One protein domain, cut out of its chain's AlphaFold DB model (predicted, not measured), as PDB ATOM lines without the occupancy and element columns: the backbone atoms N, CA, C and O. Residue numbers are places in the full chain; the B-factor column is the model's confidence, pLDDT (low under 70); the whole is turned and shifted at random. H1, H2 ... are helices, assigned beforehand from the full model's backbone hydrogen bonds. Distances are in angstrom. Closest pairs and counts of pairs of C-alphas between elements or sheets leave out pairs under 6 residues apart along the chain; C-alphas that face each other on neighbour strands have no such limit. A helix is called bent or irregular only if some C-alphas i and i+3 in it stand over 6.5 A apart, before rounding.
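Overview. This is residues 2 to 58 of the 82 residues of an uncharacterized protein of Actinobacteria bacterium (UniProt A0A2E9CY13). Two long helices make an open V, joined at its corner by the tight link of residues 32 and 33, with the space between their far ends empty. The first helix, H1, is bent, and its short first arm H1a turns off at 76 degrees from the long arm H1b, which makes the V with H2. The printed part has 57 residues with two named helices, H1 then H2, and no named strand: an all-helix domain. It is loose, with a radius of gyration of the C-alphas of 14.8 A, and flat, spanning 41 by 28 by 14 A.

Arrangement. Start at Lys 2: H1, residues 2 to 31, was assigned by its hydrogen bonds as one helix, but it is bent, with C-alphas 11 and 14 7.0 A apart. Its arms H1a, residues 2 to 11, and H1b, residues 14 to 31, stand about perpendicular, at 76 degrees. Past the tight link, H2, residues 34 to 58, runs the opposite way to H1b at a shallow tilt of 34 degrees, only just short of steep. H1b and H2 are close but not clearly touching; their closest C-alphas, those of Phe 29 and Val 37, are 6.7 A apart. H1a and H2 are apart. Every O i to N i+4 pair is within hydrogen-bond range in H1a and H2, and 13 of 14 are in H1b.

Along the chain. Find C-alpha 2 at (19.022, -38.830, 6.328); from there H1a runs 14.3 A to C-alpha 11. H1b begins at C-alpha 14, at (34.534, -28.034, 6.949), and covers 26.5 A to C-alpha 31. H2 runs 35.9 A from C-alpha 34 to C-alpha 58 at (20.336, -32.872, -13.351).

Size, cuts and confidence. The C-alphas farthest apart, those of Arg 3 and Ser 35, are 41.4 A apart. The printed part has no cut. Look at the B-factor column for the model's confidence: the mean pLDDT of the printed part is 82.4, and residues 2 to 7, 9 to 10, 14 and 56 to 58 are under 70.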
ATOM      1  N   LYS A   2      18.321 -39.733   7.269       60.38
ATOM      2  CA  LYS A   2      19.022 -38.830   6.328       60.38
ATOM      3  C   LYS A   2      19.367 -37.446   6.913       60.38
ATOM      4  O   LYS A   2      20.499 -37.003   6.804       60.38
ATOM      5  N   ARG A   3      18.429 -36.811   7.627       62.22
ATOM      6  CA  ARG A   3      18.592 -35.450   8.182       62.22
ATOM      7  C   ARG A   3      19.634 -35.343   9.314       62.22
ATOM      8  O   ARG A   3      20.423 -34.408   9.328       62.22
ATOM      9  N   LYS A   4      19.688 -36.317  10.238       68.19
ATOM     10  CA  LYS A   4      20.704 -36.351  11.317       68.19
ATOM     11  C   LYS A   4      22.109 -36.597  10.761       68.19
ATOM     12  O   LYS A   4      23.053 -35.952  11.198       68.19
ATOM     13  N   PHE A   5      22.224 -37.488   9.776       69.38
ATOM     14  CA  PHE A   5      23.483 -37.756   9.085       69.38
ATOM     15  C   PHE A   5      23.991 -36.520   8.332       69.38
ATOM     16  O   PHE A   5      25.144 -36.149   8.503       69.38
ATOM     17  N   LEU A   6      23.120 -35.830   7.587       67.31
ATOM     18  CA  LEU A   6      23.469 -34.591   6.880       67.31
ATOM     19  C   LEU A   6      23.939 -33.480   7.829       67.31
ATOM     20  O   LEU A   6      24.918 -32.812   7.529       67.31
ATOM     21  N   LYS A   7      23.314 -33.323   9.006       68.00
ATOM     22  CA  LYS A   7      23.782 -32.361  10.022       68.00
ATOM     23  C   LYS A   7      25.178 -32.694  10.553       68.00
ATOM     24  O   LYS A   7      25.997 -31.797  10.716       68.00
ATOM     25  N   ILE A   8      25.454 -33.970  10.822       70.19
ATOM     26  CA  ILE A   8      26.777 -34.430  11.276       70.19
ATOM     27  C   ILE A   8      27.813 -34.213  10.171       70.19
ATOM     28  O   ILE A   8      28.879 -33.659  10.432       70.19
ATOM     29  N   LEU A   9      27.475 -34.587   8.936       69.06
ATOM     30  CA  LEU A   9      28.326 -34.386   7.772       69.06
ATOM     31  C   LEU A   9      28.635 -32.898   7.574       69.06
ATOM     32  O   LEU A   9      29.802 -32.556   7.486       69.06
ATOM     33  N   ASN A  10      27.644 -32.003   7.601       68.88
ATOM     34  CA  ASN A  10      27.865 -30.559   7.434       68.88
ATOM     35  C   ASN A  10      28.691 -29.941   8.572       68.88
ATOM     36  O   ASN A  10      29.552 -29.102   8.310       68.88
ATOM     37  N   ARG A  11      28.458 -30.364   9.822       71.88
ATOM     38  CA  ARG A  11      29.168 -29.841  11.000       71.88
ATOM     39  C   ARG A  11      30.653 -30.189  10.989       71.88
ATOM     40  O   ARG A  11      31.475 -29.385  11.408       71.88
ATOM     41  N   TYR A  12      30.989 -31.397  10.549       70.75
ATOM     42  CA  TYR A  12      32.365 -31.888  10.574       70.75
ATOM     43  C   TYR A  12      33.065 -31.781   9.212       70.75
ATOM     44  O   TYR A  12      34.290 -31.766   9.162       70.75
ATOM     45  N   SER A  13      32.324 -31.624   8.114       72.06
ATOM     46  CA  SER A  13      32.863 -31.486   6.756       72.06
ATOM     47  C   SER A  13      33.932 -30.397   6.668       72.06
ATOM     48  O   SER A  13      35.040 -30.669   6.228       72.06
ATOM     49  N   LEU A  14      33.663 -29.194   7.175       69.50
ATOM     50  CA  LEU A  14      34.534 -28.034   6.949       69.50
ATOM     51  C   LEU A  14      35.958 -28.173   7.505       69.50
ATOM     52  O   LEU A  14      36.878 -27.579   6.958       69.50
ATOM     53  N   ILE A  15      36.151 -28.970   8.559       73.62
ATOM     54  CA  ILE A  15      37.460 -29.159   9.204       73.62
ATOM     55  C   ILE A  15      38.012 -30.553   8.902       73.62
ATOM     56  O   ILE A  15      39.163 -30.705   8.497       73.62
ATOM     57  N   TYR A  16      37.190 -31.588   9.068       76.25
ATOM     58  CA  TYR A  16      37.647 -32.971   8.975       76.25
ATOM     59  C   TYR A  16      37.791 -33.447   7.531       76.25
ATOM     60  O   TYR A  16      38.613 -34.324   7.276       76.25
ATOM     61  N   LEU A  17      37.046 -32.873   6.579       79.75
ATOM     62  CA  LEU A  17      37.170 -33.240   5.170       79.75
ATOM     63  C   LEU A  17      38.484 -32.707   4.571       79.75
ATOM     64  O   LEU A  17      39.212 -33.526   4.013       79.75
ATOM     65  N   PRO A  18      38.882 -31.428   4.761       79.75
ATOM     66  CA  PRO A  18      40.215 -30.969   4.370       79.75
ATOM     67  C   PRO A  18      41.347 -31.725   5.073       79.75
ATOM     68  O   PRO A  18      42.297 -32.133   4.413       79.75
ATOM     69  N   LEU A  19      41.243 -31.971   6.385       86.25
ATOM     70  CA  LEU A  19      42.264 -32.726   7.123       86.25
ATOM     71  C   LEU A  19      42.395 -34.166   6.618       86.25
ATOM     72  O   LEU A  19      43.507 -34.636   6.381       86.25
ATOM     73  N   GLY A  20      41.272 -34.855   6.410       87.25
ATOM     74  CA  GLY A  20      41.255 -36.195   5.830       87.25
ATOM     75  C   GLY A  20      41.844 -36.212   4.421       87.25
ATOM     76  O   GLY A  20      42.578 -37.137   4.080       87.25
ATOM     77  N   TRP A  21      41.596 -35.161   3.637       86.19
ATOM     78  CA  TRP A  21      42.181 -35.004   2.311       86.19
ATOM     79  C   TRP A  21      43.700 -34.848   2.366       86.19
ATOM     80  O   TRP A  21      44.415 -35.555   1.662       86.19
ATOM     81  N   VAL A  22      44.209 -33.982   3.247       89.75
ATOM     82  CA  VAL A  22      45.651 -33.759   3.429       89.75
ATOM     83  C   VAL A  22      46.353 -35.032   3.901       89.75
ATOM     84  O   VAL A  22      47.365 -35.417   3.321       89.75
ATOM     85  N   ILE A  23      45.810 -35.714   4.913       92.81
ATOM     86  CA  ILE A  23      46.395 -36.953   5.447       92.81
ATOM     87  C   ILE A  23      46.355 -38.063   4.390       92.81
ATOM     88  O   ILE A  23      47.354 -38.747   4.176       92.81
ATOM     89  N   GLY A  24      45.223 -38.223   3.700       89.81
ATOM     90  CA  GLY A  24      45.067 -39.223   2.646       89.81
ATOM     91  C   GLY A  24      46.035 -38.994   1.488       89.81
ATOM     92  O   GLY A  24      46.702 -39.933   1.055       89.81
ATOM     93  N   LEU A  25      46.177 -37.745   1.036       89.25
ATOM     94  CA  LEU A  25      47.153 -37.387   0.012       89.25
ATOM     95  C   LEU A  25      48.582 -37.630   0.492       89.25
ATOM     96  O   LEU A  25      49.361 -38.200  -0.260       89.25
ATOM     97  N   ALA A  26      48.932 -37.268   1.727       91.62
ATOM     98  CA  ALA A  26      50.275 -37.494   2.260       91.62
ATOM     99  C   ALA A  26      50.661 -38.984   2.252       91.62
ATOM    100  O   ALA A  26      51.753 -39.334   1.810       91.62
ATOM    101  N   ILE A  27      49.748 -39.867   2.670       93.06
ATOM    102  CA  ILE A  27      49.954 -41.323   2.613       93.06
ATOM    103  C   ILE A  27      50.087 -41.791   1.160       93.06
ATOM    104  O   ILE A  27      50.960 -42.597   0.844       93.06
ATOM    105  N   PHE A  28      49.248 -41.273   0.262       89.44
ATOM    106  CA  PHE A  28      49.271 -41.630  -1.154       89.44
ATOM    107  C   PHE A  28      50.579 -41.206  -1.840       89.44
ATOM    108  O   PHE A  28      51.205 -42.013  -2.519       89.44
ATOM    109  N   PHE A  29      51.051 -39.982  -1.600       90.75
ATOM    110  CA  PHE A  29      52.342 -39.498  -2.096       90.75
ATOM    111  C   PHE A  29      53.527 -40.293  -1.539       90.75
ATOM    112  O   PHE A  29      54.545 -40.405  -2.211       90.75
ATOM    113  N   PHE A  30      53.410 -40.841  -0.326       92.81
ATOM    114  CA  PHE A  30      54.450 -41.690   0.256       92.81
ATOM    115  C   PHE A  30      54.470 -43.100  -0.350       92.81
ATOM    116  O   PHE A  30      55.531 -43.700  -0.490       92.81
ATOM    117  N   ALA A  31      53.301 -43.644  -0.694       94.44
ATOM    118  CA  ALA A  31      53.159 -45.019  -1.161       94.44
ATOM    119  C   ALA A  31      53.387 -45.202  -2.672       94.44
ATOM    120  O   ALA A  31      53.639 -46.326  -3.107       94.44
ATOM    121  N   PHE A  32      53.280 -44.137  -3.472       94.56
ATOM    122  CA  PHE A  32      53.302 -44.215  -4.934       94.56
ATOM    123  C   PHE A  32      54.344 -43.292  -5.565       94.56
ATOM    124  O   PHE A  32      54.665 -42.224  -5.048       94.56
ATOM    125  N   GLU A  33      54.837 -43.691  -6.737       94.00
ATOM    126  CA  GLU A  33      55.765 -42.875  -7.514       94.00
ATOM    127  C   GLU A  33      55.118 -41.562  -7.993       94.00
ATOM    128  O   GLU A  33      53.931 -41.549  -8.340       94.00
ATOM    129  N   PRO A  34      55.892 -40.464  -8.112       90.00
ATOM    130  CA  PRO A  34      55.356 -39.160  -8.506       90.00
ATOM    131  C   PRO A  34      54.573 -39.171  -9.826       90.00
ATOM    132  O   PRO A  34      53.557 -38.490  -9.948       90.00
ATOM    133  N   SER A  35      55.010 -39.966 -10.805       92.06
ATOM    134  CA  SER A  35      54.336 -40.123 -12.100       92.06
ATOM    135  C   SER A  35      52.927 -40.701 -11.935       92.06
ATOM    136  O   SER A  35      51.959 -40.123 -12.430       92.06
ATOM    137  N   ALA A  36      52.787 -41.795 -11.182       91.56
ATOM    138  CA  ALA A  36      51.506 -42.429 -10.887       91.56
ATOM    139  C   ALA A  36      50.564 -41.479 -10.134       91.56
ATOM    140  O   ALA A  36      49.371 -41.414 -10.446       91.56
ATOM    141  N   VAL A  37      51.099 -40.691  -9.197       90.94
ATOM    142  CA  VAL A  37      50.300 -39.713  -8.452       90.94
ATOM    143  C   VAL A  37      49.775 -38.598  -9.357       90.94
ATOM    144  O   VAL A  37      48.602 -38.234  -9.262       90.94
ATOM    145  N   LEU A  38      50.601 -38.087 -10.273       89.81
ATOM    146  CA  LEU A  38      50.180 -37.071 -11.243       89.81
ATOM    147  C   LEU A  38      49.060 -37.580 -12.155       89.81
ATOM    148  O   LEU A  38      48.076 -36.866 -12.372       89.81
ATOM    149  N   TYR A  39      49.167 -38.817 -12.653       92.69
ATOM    150  CA  TYR A  39      48.097 -39.430 -13.440       92.69
ATOM    151  C   TYR A  39      46.811 -39.558 -12.625       92.69
ATOM    152  O   TYR A  39      45.755 -39.116 -13.080       92.69
ATOM    153  N   PHE A  40      46.896 -40.095 -11.404       91.12
ATOM    154  CA  PHE A  40      45.738 -40.242 -10.527       91.12
ATOM    155  C   PHE A  40      45.041 -38.902 -10.273       91.12
ATOM    156  O   PHE A  40      43.835 -38.798 -10.486       91.12
ATOM    157  N   LEU A  41      45.789 -37.862  -9.888       89.88
ATOM    158  CA  LEU A  41      45.233 -36.530  -9.637       89.88
ATOM    159  C   LEU A  41      44.575 -35.941 -10.886       89.88
ATOM    160  O   LEU A  41      43.498 -35.359 -10.788       89.88
ATOM    161  N   SER A  42      45.173 -36.135 -12.063       92.38
ATOM    162  CA  SER A  42      44.620 -35.639 -13.327       92.38
ATOM    163  C   SER A  42      43.269 -36.286 -13.645       92.38
ATOM    164  O   SER A  42      42.287 -35.585 -13.898       92.38
ATOM    165  N   PHE A  43      43.180 -37.617 -13.567       94.75
ATOM    166  CA  PHE A  43      41.917 -38.330 -13.778       94.75
ATOM    167  C   PHE A  43      40.890 -38.034 -12.685       94.75
ATOM    168  O   PHE A  43      39.701 -37.915 -12.975       94.75
ATOM    169  N   PHE A  44      41.336 -37.872 -11.440       90.50
ATOM    170  CA  PHE A  44      40.477 -37.529 -10.317       90.50
ATOM    171  C   PHE A  44      39.823 -36.154 -10.505       90.50
ATOM    172  O   PHE A  44      38.608 -36.025 -10.343       90.50
ATOM    173  N   VAL A  45      40.592 -35.145 -10.924       91.19
ATOM    174  CA  VAL A  45      40.069 -33.806 -11.240       91.19
ATOM    175  C   VAL A  45      39.057 -33.876 -12.382       91.19
ATOM    176  O   VAL A  45      37.957 -33.344 -12.244       91.19
ATOM    177  N   LEU A  46      39.375 -34.574 -13.476       93.81
ATOM    178  CA  LEU A  46      38.443 -34.748 -14.596       93.81
ATOM    179  C   LEU A  46      37.146 -35.448 -14.166       93.81
ATOM    180  O   LEU A  46      36.058 -35.025 -14.554       93.81
ATOM    181  N   GLY A  47      37.252 -36.477 -13.324       93.00
ATOM    182  CA  GLY A  47      36.107 -37.196 -12.771       93.00
ATOM    183  C   GLY A  47      35.224 -36.312 -11.894       93.00
ATOM    184  O   GLY A  47      34.004 -36.324 -12.058       93.00
ATOM    185  N   ILE A  48      35.818 -35.496 -11.012       89.81
ATOM    186  CA  ILE A  48      35.077 -34.512 -10.210       89.81
ATOM    187  C   ILE A  48      34.378 -33.502 -11.113       89.81
ATOM    188  O   ILE A  48      33.194 -33.243 -10.916       89.81
ATOM    189  N   PHE A  49      35.075 -32.946 -12.105       87.75
ATOM    190  CA  PHE A  49      34.481 -31.988 -13.037       87.75
ATOM    191  C   PHE A  49      33.282 -32.589 -13.767       87.75
ATOM    192  O   PHE A  49      32.207 -31.991 -13.776       87.75
ATOM    193  N   TYR A  50      33.435 -33.795 -14.315       88.06
ATOM    194  CA  TYR A  50      32.342 -34.505 -14.969       88.06
ATOM    195  C   TYR A  50      31.169 -34.742 -14.011       88.06
ATOM    196  O   TYR A  50      30.031 -34.408 -14.333       88.06
ATOM    197  N   PHE A  51      31.446 -35.246 -12.804       84.56
ATOM    198  CA  PHE A  51      30.425 -35.485 -11.788       84.56
ATOM    199  C   PHE A  51      29.677 -34.201 -11.412       84.56
ATOM    200  O   PHE A  51      28.449 -34.206 -11.374       84.56
ATOM    201  N   LEU A  52      30.389 -33.098 -11.170       79.38
ATOM    202  CA  LEU A  52      29.796 -31.803 -10.835       79.38
ATOM    203  C   LEU A  52      28.931 -31.262 -11.973       79.38
ATOM    204  O   LEU A  52      27.835 -30.761 -11.711       79.38
ATOM    205  N   ILE A  53      29.380 -31.397 -13.223       80.12
ATOM    206  CA  ILE A  53      28.605 -31.010 -14.406       80.12
ATOM    207  C   ILE A  53      27.328 -31.848 -14.490       80.12
ATOM    208  O   ILE A  53      26.237 -31.285 -14.561       80.12
ATOM    209  N   SER A  54      27.424 -33.179 -14.421       74.31
ATOM    210  CA  SER A  54      26.253 -34.063 -14.473       74.31
ATOM    211  C   SER A  54      25.292 -33.820 -13.307       74.31
ATOM    212  O   SER A  54      24.075 -33.798 -13.490       74.31
ATOM    213  N   TYR A  55      25.820 -33.602 -12.106       74.25
ATOM    214  CA  TYR A  55      25.032 -33.326 -10.911       74.25
ATOM    215  C   TYR A  55      24.280 -31.994 -11.013       74.25
ATOM    216  O   TYR A  55      23.082 -31.939 -10.738       74.25
ATOM    217  N   THR A  56      24.958 -30.936 -11.462       69.81
ATOM    218  CA  THR A  56      24.364 -29.602 -11.650       69.81
ATOM    219  C   THR A  56      23.362 -29.596 -12.808       69.81
ATOM    220  O   THR A  56      22.271 -29.041 -12.674       69.81
ATOM    221  N   SER A  57      23.675 -30.290 -13.909       65.25
ATOM    222  CA  SER A  57      22.782 -30.449 -15.065       65.25
ATOM    223  C   SER A  57      21.475 -31.149 -14.688       65.25
ATOM    224  O   SER A  57      20.405 -30.735 -15.128       65.25
ATOM    225  N   ASN A  58      21.532 -32.176 -13.837       62.53
ATOM    226  CA  ASN A  58      20.336 -32.872 -13.351       62.53
ATOM    227  C   ASN A  58      19.496 -32.030 -12.380       62.53
ATOM    228  O   ASN A  58      18.320 -32.324 -12.171       62.53
TER     229      ASN A  58